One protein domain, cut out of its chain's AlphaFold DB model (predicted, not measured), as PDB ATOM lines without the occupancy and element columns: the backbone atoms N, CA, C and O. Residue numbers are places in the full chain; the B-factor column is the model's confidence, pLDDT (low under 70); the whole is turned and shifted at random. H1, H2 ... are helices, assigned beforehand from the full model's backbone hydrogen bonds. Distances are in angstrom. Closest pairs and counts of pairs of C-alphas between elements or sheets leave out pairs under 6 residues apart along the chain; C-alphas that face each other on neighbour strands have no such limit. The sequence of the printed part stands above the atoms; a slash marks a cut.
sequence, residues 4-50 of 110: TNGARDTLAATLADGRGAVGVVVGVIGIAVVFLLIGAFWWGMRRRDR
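What this domain is: This is residues 4 to 50 of the 110 residues of an uncharacterized protein of Streptomyces sp. SM18 (UniProt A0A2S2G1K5). One long helix, H2, makes the length of the model, and a shorter helix, H1, meets it end to end at a corner, so that the two form an L with unequal arms. The printed part has 47 residues with two named helices, H1 then H2, and no named strand; the class is all helix. It is extended, with a radius of gyration of the C-alphas of 17.1 A, and spans 50 by 23 by 7 A.

How they stand to each other: H2, residues 19 to 48, is the longest helix. H1, residues 4 to 16, only just touches it, with 3 pairs of C-alphas within 8 A, and only at the corner by their tight link. H1 touches with residues 14 to 15 alone, H2 with residues 20 to 21 alone; the closest C-alphas, of Leu 15 and Ala 21, are 4.2 A apart. Their lines are about perpendicular, at 76 degrees. In H1 and H2 every O i to N i+4 pair is within hydrogen-bond range.

Where its parts are: H2 runs 44.1 A from C-alpha 19 at (-82.968, -34.063, -53.695) to C-alpha 48 at (-105.814, -14.336, -21.593). H1 runs 18.5 A from C-alpha 4 at (-69.419, -37.390, -35.183).

The domain as a whole: The C-alphas farthest apart, of Asp 17 and Arg 50, are 50.5 A apart. Residues 4 to 10 and 26 to 50 stand free. The printed part has no cut; residue 18 alone is under pLDDT 70.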
ATOM      1  N   THR A   4     -69.008 -38.753 -34.849       73.69
ATOM      2  CA  THR A   4     -69.419 -37.390 -35.183       73.69
ATOM      3  C   THR A   4     -68.984 -36.997 -36.593       73.69
ATOM      4  O   THR A   4     -69.708 -36.267 -37.270       73.69
ATOM      5  N   ASN A   5     -67.845 -37.504 -37.071       80.44
ATOM      6  CA  ASN A   5     -67.369 -37.206 -38.426       80.44
ATOM      7  C   ASN A   5     -68.213 -37.933 -39.476       80.44
ATOM      8  O   ASN A   5     -68.682 -37.300 -40.415       80.44
ATOM      9  N   GLY A   6     -68.560 -39.203 -39.230       77.00
ATOM     10  CA  GLY A   6     -69.460 -39.952 -40.112       77.00
ATOM     11  C   GLY A   6     -70.833 -39.286 -40.272       77.00
ATOM     12  O   GLY A   6     -71.357 -39.206 -41.380       77.00
ATOM     13  N   ALA A   7     -71.398 -38.727 -39.196       78.56
ATOM     14  CA  ALA A   7     -72.662 -37.992 -39.269       78.56
ATOM     15  C   ALA A   7     -72.560 -36.726 -40.141       78.56
ATOM     16  O   ALA A   7     -73.467 -36.447 -40.928       78.56
ATOM     17  N   ARG A   8     -71.451 -35.980 -40.039       80.25
ATOM     18  CA  ARG A   8     -71.201 -34.783 -40.861       80.25
ATOM     19  C   ARG A   8     -71.011 -35.130 -42.334       80.25
ATOM     20  O   ARG A   8     -71.593 -34.452 -43.174       80.25
ATOM     21  N   ASP A   9     -70.284 -36.202 -42.633       80.88
ATOM     22  CA  ASP A   9     -70.046 -36.660 -44.005       80.88
ATOM     23  C   ASP A   9     -71.343 -37.138 -44.673       80.88
ATOM     24  O   ASP A   9     -71.611 -36.827 -45.833       80.88
ATOM     25  N   THR A  10     -72.207 -37.817 -43.913       76.75
ATOM     26  CA  THR A  10     -73.529 -38.259 -44.392       76.75
ATOM     27  C   THR A  10     -74.455 -37.069 -44.658       76.75
ATOM     28  O   THR A  10     -75.178 -37.040 -45.658       76.75
ATOM     29  N   LEU A  11     -74.416 -36.061 -43.781       74.38
ATOM     30  CA  LEU A  11     -75.165 -34.821 -43.956       74.38
ATOM     31  C   LEU A  11     -74.666 -34.058 -45.192       74.38
ATOM     32  O   LEU A  11     -75.477 -33.625 -46.006       74.38
ATOM     33  N   ALA A  12     -73.347 -33.944 -45.364       76.94
ATOM     34  CA  ALA A  12     -72.719 -33.291 -46.508       76.94
ATOM     35  C   ALA A  12     -73.054 -33.996 -47.830       76.94
ATOM     36  O   ALA A  12     -73.421 -33.330 -48.794       76.94
ATOM     37  N   ALA A  13     -73.015 -35.331 -47.864       74.38
ATOM     38  CA  ALA A  13     -73.417 -36.117 -49.031       74.38
ATOM     39  C   ALA A  13     -74.904 -35.919 -49.376       74.38
ATOM     40  O   ALA A  13     -75.253 -35.713 -50.535       74.38
ATOM     41  N   THR A  14     -75.776 -35.896 -48.364       73.44
ATOM     42  CA  THR A  14     -77.222 -35.667 -48.536       73.44
ATOM     43  C   THR A  14     -77.523 -34.245 -49.028       73.44
ATOM     44  O   THR A  14     -78.420 -34.041 -49.846       73.44
ATOM     45  N   LEU A  15     -76.760 -33.255 -48.551       72.00
ATOM     46  CA  LEU A  15     -76.838 -31.858 -48.986       72.00
ATOM     47  C   LEU A  15     -76.292 -31.665 -50.414       72.00
ATOM     48  O   LEU A  15     -76.821 -30.842 -51.158       72.00
ATOM     49  N   ALA A  16     -75.277 -32.437 -50.813       70.69
ATOM     50  CA  ALA A  16     -74.701 -32.408 -52.158       70.69
ATOM     51  C   ALA A  16     -75.587 -33.095 -53.217       70.69
ATOM     52  O   ALA A  16     -75.570 -32.691 -54.376       70.69
ATOM     53  N   ASP A  17     -76.398 -34.085 -52.824       75.50
ATOM     54  CA  ASP A  17     -77.281 -34.858 -53.716       75.50
ATOM     55  C   ASP A  17     -78.537 -34.083 -54.187       75.50
ATOM     56  O   ASP A  17     -79.342 -34.581 -54.971       75.50
ATOM     57  N   GLY A  18     -78.734 -32.835 -53.737       65.88
ATOM     58  CA  GLY A  18     -79.778 -31.911 -54.212       65.88
ATOM     59  C   GLY A  18     -81.215 -32.293 -53.822       65.88
ATOM     60  O   GLY A  18     -81.911 -31.505 -53.189       65.88
ATOM     61  N   ARG A  19     -81.670 -33.514 -54.129       71.25
ATOM     62  CA  ARG A  19     -82.968 -34.063 -53.695       71.25
ATOM     63  C   ARG A  19     -83.000 -34.347 -52.194       71.25
ATOM     64  O   ARG A  19     -83.991 -34.013 -51.545       71.25
ATOM     65  N   GLY A  20     -81.923 -34.907 -51.639       73.25
ATOM     66  CA  GLY A  20     -81.785 -35.122 -50.195       73.25
ATOM     67  C   GLY A  20     -81.798 -33.806 -49.409       73.25
ATOM     68  O   GLY A  20     -82.502 -33.678 -48.407       73.25
ATOM     69  N   ALA A  21     -81.104 -32.791 -49.932       78.62
ATOM     70  CA  ALA A  21     -81.049 -31.447 -49.368       78.62
ATOM     71  C   ALA A  21     -82.439 -30.805 -49.247       78.62
ATOM     72  O   ALA A  21     -82.782 -30.265 -48.197       78.62
ATOM     73  N   VAL A  22     -83.262 -30.909 -50.297       81.62
ATOM     74  CA  VAL A  22     -84.629 -30.361 -50.303       81.62
ATOM     75  C   VAL A  22     -85.488 -31.011 -49.218       81.62
ATOM     76  O   VAL A  22     -86.178 -30.300 -48.493       81.62
ATOM     77  N   GLY A  23     -85.412 -32.335 -49.047       84.19
ATOM     78  CA  GLY A  23     -86.161 -33.040 -48.001       84.19
ATOM     79  C   GLY A  23     -85.798 -32.571 -46.588       84.19
ATOM     80  O   GLY A  23     -86.684 -32.308 -45.774       84.19
ATOM     81  N   VAL A  24     -84.502 -32.392 -46.312       87.31
ATOM     82  CA  VAL A  24     -84.019 -31.893 -45.013       87.31
ATOM     83  C   VAL A  24     -84.468 -30.450 -44.775       87.31
ATOM     84  O   VAL A  24     -84.992 -30.145 -43.706       87.31
ATOM     85  N   VAL A  25     -84.320 -29.568 -45.768       88.19
ATOM     86  CA  VAL A  25     -84.720 -28.155 -45.653       88.19
ATOM     87  C   VAL A  25     -86.225 -28.025 -45.415       88.19
ATOM     88  O   VAL A  25     -86.637 -27.310 -44.505       88.19
ATOM     89  N   VAL A  26     -87.049 -28.755 -46.172       92.44
ATOM     90  CA  VAL A  26     -88.509 -28.760 -45.986       92.44
ATOM     91  C   VAL A  26     -88.883 -29.291 -44.601       92.44
ATOM     92  O   VAL A  26     -89.741 -28.707 -43.941       92.44
ATOM     93  N   GLY A  27     -88.210 -30.340 -44.118       93.38
ATOM     94  CA  GLY A  27     -88.409 -30.861 -42.763       93.38
ATOM     95  C   GLY A  27     -88.091 -29.828 -41.676       93.38
ATOM     96  O   GLY A  27     -88.895 -29.620 -40.767       93.38
ATOM     97  N   VAL A  28     -86.962 -29.125 -41.797       96.25
ATOM     98  CA  VAL A  28     -86.569 -28.056 -40.862       96.25
ATOM     99  C   VAL A  28     -87.570 -26.901 -40.886       96.25
ATOM    100  O   VAL A  28     -87.959 -26.417 -39.823       96.25
ATOM    101  N   ILE A  29     -88.039 -26.488 -42.067       97.31
ATOM    102  CA  ILE A  29     -89.078 -25.455 -42.198       97.31
ATOM    103  C   ILE A  29     -90.370 -25.914 -41.520       97.31
ATOM    104  O   ILE A  29     -90.958 -25.151 -40.757       97.31
ATOM    105  N   GLY A  30     -90.793 -27.162 -41.739       97.81
ATOM    106  CA  GLY A  30     -91.973 -27.726 -41.084       97.81
ATOM    107  C   GLY A  30     -91.871 -27.665 -39.559       97.81
ATOM    108  O   GLY A  30     -92.788 -27.185 -38.895       97.81
ATOM    109  N   ILE A  31     -90.724 -28.060 -39.003       98.25
ATOM    110  CA  ILE A  31     -90.455 -27.975 -37.562       98.25
ATOM    111  C   ILE A  31     -90.491 -26.518 -37.077       98.25
ATOM    112  O   ILE A  31     -91.113 -26.225 -36.054       98.25
ATOM    113  N   ALA A  32     -89.876 -25.592 -37.816       98.25
ATOM    114  CA  ALA A  32     -89.884 -24.171 -37.476       98.25
ATOM    115  C   ALA A  32     -91.311 -23.595 -37.439       98.25
ATOM    116  O   ALA A  32     -91.659 -22.874 -36.504       98.25
ATOM    117  N   VAL A  33     -92.159 -23.958 -38.409       98.50
ATOM    118  CA  VAL A  33     -93.573 -23.557 -38.442       98.50
ATOM    119  C   VAL A  33     -94.330 -24.119 -37.238       98.50
ATOM    120  O   VAL A  33     -95.071 -23.381 -36.594       98.50
ATOM    121  N   VAL A  34     -94.117 -25.388 -36.877       98.56
ATOM    122  CA  VAL A  34     -94.754 -25.993 -35.695       98.56
ATOM    123  C   VAL A  34     -94.379 -25.235 -34.419       98.56
ATOM    124  O   VAL A  34     -95.267 -24.869 -33.648       98.56
ATOM    125  N   PHE A  35     -93.095 -24.932 -34.207       98.50
ATOM    126  CA  PHE A  35     -92.667 -24.148 -33.044       98.50
ATOM    127  C   PHE A  35     -93.250 -22.735 -33.036       98.50
ATOM    128  O   PHE A  35     -93.650 -22.248 -31.978       98.50
ATOM    129  N   LEU A  36     -93.350 -22.093 -34.202       98.50
ATOM    130  CA  LEU A  36     -93.979 -20.782 -34.338       98.50
ATOM    131  C   LEU A  36     -95.462 -20.825 -33.940       98.50
ATOM    132  O   LEU A  36     -95.914 -19.963 -33.186       98.50
ATOM    133  N   LEU A  37     -96.206 -21.842 -34.382       98.25
ATOM    134  CA  LEU A  37     -97.620 -22.013 -34.036       98.25
ATOM    135  C   LEU A  37     -97.820 -22.295 -32.542       98.25
ATOM    136  O   LEU A  37     -98.678 -21.676 -31.912       98.25
ATOM    137  N   ILE A  38     -97.003 -23.177 -31.959       98.12
ATOM    138  CA  ILE A  38     -97.029 -23.457 -30.517       98.12
ATOM    139  C   ILE A  38     -96.728 -22.179 -29.726       98.12
ATOM    140  O   ILE A  38     -97.450 -21.854 -28.783       98.12
ATOM    141  N   GLY A  39     -95.703 -21.425 -30.132       97.88
ATOM    142  CA  GLY A  39     -95.334 -20.158 -29.506       97.88
ATOM    143  C   GLY A  39     -96.459 -19.124 -29.570       97.88
ATOM    144  O   GLY A  39     -96.775 -18.502 -28.556       97.88
ATOM    145  N   ALA A  40     -97.116 -18.981 -30.724       97.06
ATOM    146  CA  ALA A  40     -98.250 -18.076 -30.897       97.06
ATOM    147  C   ALA A  40     -99.446 -18.468 -30.012       97.06
ATOM    148  O   ALA A  40    -100.038 -17.609 -29.352       97.06
ATOM    149  N   PHE A  41     -99.775 -19.761 -29.947       96.00
ATOM    150  CA  PHE A  41    -100.847 -20.264 -29.088       96.00
ATOM    151  C   PHE A  41    -100.540 -20.031 -27.604       96.00
ATOM    152  O   PHE A  41    -101.379 -19.506 -26.867       96.00
ATOM    153  N   TRP A  42     -99.314 -20.343 -27.175       96.38
ATOM    154  CA  TRP A  42     -98.858 -20.112 -25.806       96.38
ATOM    155  C   TRP A  42     -98.875 -18.626 -25.431       96.38
ATOM    156  O   TRP A  42     -99.353 -18.268 -24.355       96.38
ATOM    157  N   TRP A  43     -98.446 -17.743 -26.337       95.75
ATOM    158  CA  TRP A  43     -98.535 -16.295 -26.142       95.75
ATOM    159  C   TRP A  43     -99.987 -15.821 -25.995       95.75
ATOM    160  O   TRP A  43    -100.287 -15.000 -25.126       95.75
ATOM    161  N   GLY A  44    -100.900 -16.356 -26.813       90.50
ATOM    162  CA  GLY A  44    -102.334 -16.073 -26.733       90.50
ATOM    163  C   GLY A  44    -102.945 -16.493 -25.396       90.50
ATOM    164  O   GLY A  44    -103.645 -15.697 -24.769       90.50
ATOM    165  N   MET A  45    -102.634 -17.701 -24.916       89.81
ATOM    166  CA  MET A  45    -103.053 -18.162 -23.585       89.81
ATOM    167  C   MET A  45    -102.490 -17.266 -22.482       89.81
ATOM    168  O   MET A  45    -103.241 -16.743 -21.664       89.81
ATOM    169  N   ARG A  46    -101.185 -16.977 -22.524       90.94
ATOM    170  CA  ARG A  46    -100.524 -16.126 -21.528       90.94
ATOM    171  C   ARG A  46    -101.093 -14.704 -21.497       90.94
ATOM    172  O   ARG A  46    -100.974 -14.019 -20.480       90.94
ATOM    173  N   ARG A  47    -101.654 -14.218 -22.608       89.00
ATOM    174  CA  ARG A  47    -102.371 -12.939 -22.667       89.00
ATOM    175  C   ARG A  47    -103.738 -13.033 -21.985       89.00
ATOM    176  O   ARG A  47    -104.012 -12.175 -21.158       89.00
ATOM    177  N   ARG A  48    -104.520 -14.084 -22.256       83.69
ATOM    178  CA  ARG A  48    -105.814 -14.336 -21.593       83.69
ATOM    179  C   ARG A  48    -105.680 -14.533 -20.085       83.69
ATOM    180  O   ARG A  48    -106.506 -14.038 -19.338       83.69
ATOM    181  N   ASP A  49    -104.596 -15.148 -19.620       85.06
ATOM    182  CA  ASP A  49    -104.339 -15.305 -18.179       85.06
ATOM    183  C   ASP A  49    -104.114 -13.973 -17.442       85.06
ATOM    184  O   ASP A  49    -104.134 -13.933 -16.214       85.06
ATOM    185  N   ARG A  50    -103.828 -12.885 -18.171       83.62
ATOM    186  CA  ARG A  50    -103.727 -11.535 -17.594       83.62
ATOM    187  C   ARG A  50    -105.080 -10.832 -17.513       83.62
ATOM    188  O   ARG A  50    -105.160  -9.779 -16.887       83.62
TER     189      ARG A  50